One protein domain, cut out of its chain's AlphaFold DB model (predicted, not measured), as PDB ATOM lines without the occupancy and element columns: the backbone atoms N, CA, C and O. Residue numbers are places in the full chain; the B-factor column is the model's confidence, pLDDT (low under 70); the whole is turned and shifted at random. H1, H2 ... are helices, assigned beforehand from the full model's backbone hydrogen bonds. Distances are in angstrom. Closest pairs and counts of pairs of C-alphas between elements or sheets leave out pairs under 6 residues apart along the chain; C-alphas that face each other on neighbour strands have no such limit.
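What this domain is: This is residues 63 to 110 of the 110 residues of an uncharacterized protein of Haloarcula sp. Atlit-120R (UniProt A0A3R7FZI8). One long helix, H1, sticks out as an arm from a small, loose head, and the arm makes much of the length. The head is built round a second helix, H2, which stands steeply to H1 beyond a tight link; the short helix H3 sits at the far end of H2, and from there the chain folds back to a second short helix, H4, and a tail with no named element. The printed part has 48 residues with four named helices, in the order H1, H2, H3, H4 along the chain, and no named strand; the class is all helix. The whole is loose, with a radius of gyration of the C-alphas of 13.6 A, and the C-alphas span 41 by 20 by 17 A.

How they stand to each other: The longest helix is H1, residues 63 to 76, and its residues 63 to 75 stand free. H2, residues 81 to 91, is close to H1 but not clearly touching it, the closest C-alphas being those of Tyr 76 and Leu 84, 7.2 A apart. H1 and H2 run opposite ways at a steep tilt of 69 degrees, only just short of about perpendicular. H3, residues 93 to 96, and H2 touch only at the corner by their link; their closest C-alphas, of Tyr 89 and Ala 96, are 4.9 A apart. H4, residues 101 to 104, is close to H3 but not clearly touching it, the closest C-alphas being those of Ala 96 and Lys 102, 6.7 A apart. H2 and H4 are near each other, with 5 pairs of C-alphas within 10 A. H1 is apart from H3 and from H4. In H1 and H2 every O i to N i+4 pair is within hydrogen-bond range; H3 and H4, with 4 residues each, are too short for such a pair, and each has its one O i to N i+3 pair within range.

Where its parts are: H1 begins with the C-alpha of Pro 63 at (-16.824, 4.218, 48.240) and runs 20.1 A to the C-alpha of Tyr 76. H2 begins with the C-alpha of Leu 81 at (-10.726, -22.316, 37.504) and runs 15.3 A to that of Ser 91. H3 measures 5.1 A from Pro 93 to Ala 96. H4 measures 4.9 A and ends with the C-alpha of Glu 104 at (-6.392, -34.702, 39.737).

The domain as a whole: The two C-alphas farthest apart are those of Pro 63 and Asp 103, 41.9 A. The printed part has no cut, ends at Asp 110, the chain's last residue, and its three links between helices are tight. The mean pLDDT of the printed part is 74.8; residues 95 to 110 are under 70, and the mean of H4 is 52.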
ATOM      1  N   PRO A  63     -18.211   4.455  48.651       90.50
ATOM      2  CA  PRO A  63     -16.824   4.218  48.240       90.50
ATOM      3  C   PRO A  63     -16.190   2.951  48.833       90.50
ATOM      4  O   PRO A  63     -15.319   2.350  48.204       90.50
ATOM      5  N   GLU A  64     -16.620   2.545  50.029       91.81
ATOM      6  CA  GLU A  64     -16.138   1.337  50.704       91.81
ATOM      7  C   GLU A  64     -16.484   0.063  49.928       91.81
ATOM      8  O   GLU A  64     -15.586  -0.713  49.605       91.81
ATOM      9  N   TYR A  65     -17.740  -0.093  49.512       89.31
ATOM     10  CA  TYR A  65     -18.175  -1.242  48.720       89.31
ATOM     11  C   TYR A  65     -17.563  -1.238  47.322       89.31
ATOM     12  O   TYR A  65     -17.247  -2.291  46.773       89.31
ATOM     13  N   ARG A  66     -17.335  -0.055  46.740       88.06
ATOM     14  CA  ARG A  66     -16.612   0.042  45.468       88.06
ATOM     15  C   ARG A  66     -15.186  -0.499  45.594       88.06
ATOM     16  O   ARG A  66     -14.745  -1.262  44.740       88.06
ATOM     17  N   THR A  67     -14.494  -0.119  46.664       91.62
ATOM     18  CA  THR A  67     -13.134  -0.589  46.952       91.62
ATOM     19  C   THR A  67     -13.120  -2.100  47.195       91.62
ATOM     20  O   THR A  67     -12.230  -2.795  46.716       91.62
ATOM     21  N   GLU A  68     -14.123  -2.629  47.895       92.38
ATOM     22  CA  GLU A  68     -14.271  -4.069  48.123       92.38
ATOM     23  C   GLU A  68     -14.435  -4.853  46.811       92.38
ATOM     24  O   GLU A  68     -13.743  -5.850  46.605       92.38
ATOM     25  N   ILE A  69     -15.278  -4.367  45.891       89.25
ATOM     26  CA  ILE A  69     -15.461  -4.981  44.567       89.25
ATOM     27  C   ILE A  69     -14.166  -4.919  43.747       89.25
ATOM     28  O   ILE A  69     -13.782  -5.920  43.144       89.25
ATOM     29  N   GLU A  70     -13.480  -3.772  43.730       90.88
ATOM     30  CA  GLU A  70     -12.206  -3.611  43.014       90.88
ATOM     31  C   GLU A  70     -11.150  -4.604  43.534       90.88
ATOM     32  O   GLU A  70     -10.535  -5.313  42.738       90.88
ATOM     33  N   ASN A  71     -11.028  -4.753  44.857       93.25
ATOM     34  CA  ASN A  71     -10.122  -5.723  45.475       93.25
ATOM     35  C   ASN A  71     -10.488  -7.175  45.135       93.25
ATOM     36  O   ASN A  71      -9.599  -8.006  44.939       93.25
ATOM     37  N   LEU A  72     -11.782  -7.501  45.068       90.38
ATOM     38  CA  LEU A  72     -12.252  -8.841  44.711       90.38
ATOM     39  C   LEU A  72     -11.871  -9.189  43.267       90.38
ATOM     40  O   LEU A  72     -11.347 -10.275  43.012       90.38
ATOM     41  N   VAL A  73     -12.082  -8.254  42.335       90.25
ATOM     42  CA  VAL A  73     -11.698  -8.418  40.925       90.25
ATOM     43  C   VAL A  73     -10.180  -8.530  40.781       90.25
ATOM     44  O   VAL A  73      -9.708  -9.389  40.042       90.25
ATOM     45  N   GLU A  74      -9.408  -7.717  41.502       92.75
ATOM     46  CA  GLU A  74      -7.943  -7.787  41.476       92.75
ATOM     47  C   GLU A  74      -7.417  -9.120  42.029       92.75
ATOM     48  O   GLU A  74      -6.493  -9.702  41.462       92.75
ATOM     49  N   SER A  75      -8.038  -9.633  43.096       90.62
ATOM     50  CA  SER A  75      -7.595 -10.858  43.773       90.62
ATOM     51  C   SER A  75      -7.930 -12.132  42.998       90.62
ATOM     52  O   SER A  75      -7.138 -13.072  43.003       90.62
ATOM     53  N   TYR A  76      -9.098 -12.186  42.351       90.06
ATOM     54  CA  TYR A  76      -9.633 -13.433  41.788       90.06
ATOM     55  C   TYR A  76      -9.962 -13.364  40.295       90.06
ATOM     56  O   TYR A  76     -10.051 -14.402  39.649       90.06
ATOM     57  N   GLY A  77     -10.130 -12.172  39.718       86.50
ATOM     58  CA  GLY A  77     -10.678 -11.999  38.368       86.50
ATOM     59  C   GLY A  77      -9.792 -12.512  37.230       86.50
ATOM     60  O   GLY A  77     -10.297 -12.765  36.141       86.50
ATOM     61  N   ASN A  78      -8.490 -12.683  37.476       88.75
ATOM     62  CA  ASN A  78      -7.542 -13.225  36.494       88.75
ATOM     63  C   ASN A  78      -7.164 -14.690  36.755       88.75
ATOM     64  O   ASN A  78      -6.365 -15.242  36.001       88.75
ATOM     65  N   LEU A  79      -7.686 -15.298  37.823       88.38
ATOM     66  CA  LEU A  79      -7.370 -16.677  38.168       88.38
ATOM     67  C   LEU A  79      -8.163 -17.638  37.281       88.38
ATOM     68  O   LEU A  79      -9.358 -17.463  37.037       88.38
ATOM     69  N   SER A  80      -7.490 -18.682  36.816       85.56
ATOM     70  CA  SER A  80      -8.126 -19.829  36.180       85.56
ATOM     71  C   SER A  80      -8.998 -20.599  37.176       85.56
ATOM     72  O   SER A  80      -8.835 -20.495  38.393       85.56
ATOM     73  N   LEU A  81      -9.905 -21.438  36.664       80.38
ATOM     74  CA  LEU A  81     -10.726 -22.316  37.504       80.38
ATOM     75  C   LEU A  81      -9.866 -23.164  38.459       80.38
ATOM     76  O   LEU A  81     -10.227 -23.334  39.618       80.38
ATOM     77  N   GLN A  82      -8.716 -23.652  37.989       80.56
ATOM     78  CA  GLN A  82      -7.787 -24.450  38.786       80.56
ATOM     79  C   GLN A  82      -7.193 -23.648  39.953       80.56
ATOM     80  O   GLN A  82      -7.222 -24.111  41.092       80.56
ATOM     81  N   GLU A  83      -6.732 -22.424  39.692       85.38
ATOM     82  CA  GLU A  83      -6.197 -21.525  40.724       85.38
ATOM     83  C   GLU A  83      -7.286 -21.105  41.728       85.38
ATOM     84  O   GLU A  83      -7.043 -21.043  42.934       85.38
ATOM     85  N   LEU A  84      -8.519 -20.874  41.264       84.88
ATOM     86  CA  LEU A  84      -9.659 -20.584  42.141       84.88
ATOM     87  C   LEU A  84      -9.983 -21.768  43.065       84.88
ATOM     88  O   LEU A  84     -10.247 -21.568  44.252       84.88
ATOM     89  N   LEU A  85      -9.937 -23.000  42.550       81.62
ATOM     90  CA  LEU A  85     -10.140 -24.208  43.354       81.62
ATOM     91  C   LEU A  85      -9.040 -24.376  44.408       81.62
ATOM     92  O   LEU A  85      -9.347 -24.682  45.562       81.62
ATOM     93  N   GLU A  86      -7.781 -24.115  44.054       83.06
ATOM     94  CA  GLU A  86      -6.658 -24.147  44.995       83.06
ATOM     95  C   GLU A  86      -6.852 -23.151  46.149       83.06
ATOM     96  O   GLU A  86      -6.700 -23.513  47.323       83.06
ATOM     97  N   VAL A  87      -7.274 -21.917  45.847       85.25
ATOM     98  CA  VAL A  87      -7.601 -20.904  46.864       85.25
ATOM     99  C   VAL A  87      -8.694 -21.406  47.805       85.25
ATOM    100  O   VAL A  87      -8.570 -21.270  49.026       85.25
ATOM    101  N   VAL A  88      -9.766 -21.986  47.259       82.69
ATOM    102  CA  VAL A  88     -10.894 -22.496  48.047       82.69
ATOM    103  C   VAL A  88     -10.457 -23.647  48.949       82.69
ATOM    104  O   VAL A  88     -10.814 -23.665  50.127       82.69
ATOM    105  N   TYR A  89      -9.658 -24.581  48.439       79.94
ATOM    106  CA  TYR A  89      -9.191 -25.740  49.199       79.94
ATOM    107  C   TYR A  89      -8.150 -25.386  50.256       79.94
ATOM    108  O   TYR A  89      -8.154 -25.985  51.332       79.94
ATOM    109  N   THR A  90      -7.329 -24.371  50.005       81.12
ATOM    110  CA  THR A  90      -6.374 -23.855  50.991       81.12
ATOM    111  C   THR A  90      -7.080 -23.053  52.083       81.12
ATOM    112  O   THR A  90      -6.822 -23.241  53.271       81.12
ATOM    113  N   SER A  91      -8.015 -22.182  51.699       82.88
ATOM    114  CA  SER A  91      -8.720 -21.294  52.635       82.88
ATOM    115  C   SER A  91      -9.800 -22.022  53.432       82.88
ATOM    116  O   SER A  91     -10.072 -21.678  54.583       82.88
ATOM    117  N   TYR A  92     -10.404 -23.056  52.841       80.44
ATOM    118  CA  TYR A  92     -11.458 -23.854  53.455       80.44
ATOM    119  C   TYR A  92     -11.196 -25.365  53.286       80.44
ATOM    120  O   TYR A  92     -11.928 -26.054  52.567       80.44
ATOM    121  N   PRO A  93     -10.210 -25.936  54.008       73.12
ATOM    122  CA  PRO A  93      -9.774 -27.329  53.831       73.12
ATOM    123  C   PRO A  93     -10.869 -28.385  54.023       73.12
ATOM    124  O   PRO A  93     -10.775 -29.496  53.501       73.12
ATOM    125  N   SER A  94     -11.935 -28.059  54.760       73.25
ATOM    126  CA  SER A  94     -13.093 -28.940  54.934       73.25
ATOM    127  C   SER A  94     -13.828 -29.241  53.627       73.25
ATOM    128  O   SER A  94     -14.408 -30.312  53.515       73.25
ATOM    129  N   PHE A  95     -13.783 -28.335  52.645       67.56
ATOM    130  CA  PHE A  95     -14.444 -28.500  51.344       67.56
ATOM    131  C   PHE A  95     -13.549 -29.185  50.303       67.56
ATOM    132  O   PHE A  95     -14.036 -29.605  49.260       67.56
ATOM    133  N   ALA A  96     -12.257 -29.347  50.601       66.00
ATOM    134  CA  ALA A  96     -11.314 -30.105  49.780       66.00
ATOM    135  C   ALA A  96     -11.375 -31.621  50.043       66.00
ATOM    136  O   ALA A  96     -10.880 -32.413  49.250       66.00
ATOM    137  N   ARG A  97     -11.936 -32.036  51.190       54.12
ATOM    138  CA  ARG A  97     -11.867 -33.419  51.692       54.12
ATOM    139  C   ARG A  97     -12.710 -34.437  50.925       54.12
ATOM    140  O   ARG A  97     -12.430 -35.622  51.052       54.12
ATOM    141  N   GLU A  98     -13.706 -33.992  50.167       53.94
ATOM    142  CA  GLU A  98     -14.611 -34.867  49.403       53.94
ATOM    143  C   GLU A  98     -14.502 -34.662  47.886       53.94
ATOM    144  O   GLU A  98     -15.289 -35.220  47.128       53.94
ATOM    145  N   SER A  99     -13.539 -33.859  47.425       51.88
ATOM    146  CA  SER A  99     -13.404 -33.540  46.006       51.88
ATOM    147  C   SER A  99     -12.466 -34.524  45.303       51.88
ATOM    148  O   SER A  99     -11.268 -34.517  45.580       51.88
ATOM    149  N   GLU A 100     -12.986 -35.319  44.357       51.06
ATOM    150  CA  GLU A 100     -12.184 -36.134  43.414       51.06
ATOM    151  C   GLU A 100     -11.147 -35.285  42.651       51.06
ATOM    152  O   GLU A 100     -10.098 -35.780  42.253       51.06
ATOM    153  N   ILE A 101     -11.397 -33.976  42.525       53.22
ATOM    154  CA  ILE A 101     -10.525 -33.010  41.845       53.22
ATOM    155  C   ILE A 101      -9.221 -32.774  42.631       53.22
ATOM    156  O   ILE A 101      -8.213 -32.389  42.050       53.22
ATOM    157  N   LYS A 102      -9.188 -33.034  43.947       50.91
ATOM    158  CA  LYS A 102      -7.961 -32.875  44.747       50.91
ATOM    159  C   LYS A 102      -6.835 -33.797  44.258       50.91
ATOM    160  O   LYS A 102      -5.684 -33.367  44.216       50.91
ATOM    161  N   ASP A 103      -7.179 -35.026  43.877       52.41
ATOM    162  CA  ASP A 103      -6.218 -36.017  43.379       52.41
ATOM    163  C   ASP A 103      -5.793 -35.720  41.927       52.41
ATOM    164  O   ASP A 103      -4.665 -36.020  41.541       52.41
ATOM    165  N   GLU A 104      -6.661 -35.085  41.133       50.47
ATOM    166  CA  GLU A 104      -6.392 -34.702  39.737       50.47
ATOM    167  C   GLU A 104      -5.491 -33.457  39.616       50.47
ATOM    168  O   GLU A 104      -4.791 -33.287  38.618       50.47
ATOM    169  N   LEU A 105      -5.464 -32.602  40.644       55.09
ATOM    170  CA  LEU A 105      -4.665 -31.375  40.673       55.09
ATOM    171  C   LEU A 105      -3.232 -31.552  41.213       55.09
ATOM    172  O   LEU A 105      -2.505 -30.563  41.271       55.09
ATOM    173  N   GLU A 106      -2.824 -32.767  41.612       53.66
ATOM    174  CA  GLU A 106      -1.511 -33.070  42.229       53.66
ATOM    175  C   GLU A 106      -1.099 -32.078  43.340       53.66
ATOM    176  O   GLU A 106       0.083 -31.804  43.553       53.66
ATOM    177  N   LEU A 107      -2.066 -31.518  44.071       52.75
ATOM    178  CA  LEU A 107      -1.779 -30.584  45.155       52.75
ATOM    179  C   LEU A 107      -1.192 -31.375  46.335       52.75
ATOM    180  O   LEU A 107      -1.923 -32.057  47.061       52.75
ATOM    181  N   GLU A 108       0.135 -31.312  46.502       38.41
ATOM    182  CA  GLU A 108       0.860 -31.948  47.606       38.41
ATOM    183  C   GLU A 108       0.288 -31.479  48.952       38.41
ATOM    184  O   GLU A 108       0.300 -30.296  49.292       38.41
ATOM    185  N   GLY A 109      -0.246 -32.429  49.720       45.28
ATOM    186  CA  GLY A 109      -0.611 -32.216  51.113       45.28
ATOM    187  C   GLY A 109       0.578 -32.525  52.015       45.28
ATOM    188  O   GLY A 109       1.130 -33.621  51.924       45.28
ATOM    189  N   ASP A 110       0.930 -31.578  52.882       37.44
ATOM    190  CA  ASP A 110       1.772 -31.819  54.065       37.44
ATOM    191  C   ASP A 110       0.964 -32.549  55.162       37.44
ATOM    192  O   ASP A 110      -0.238 -32.215  55.346       37.44
TER     193      ASP A 110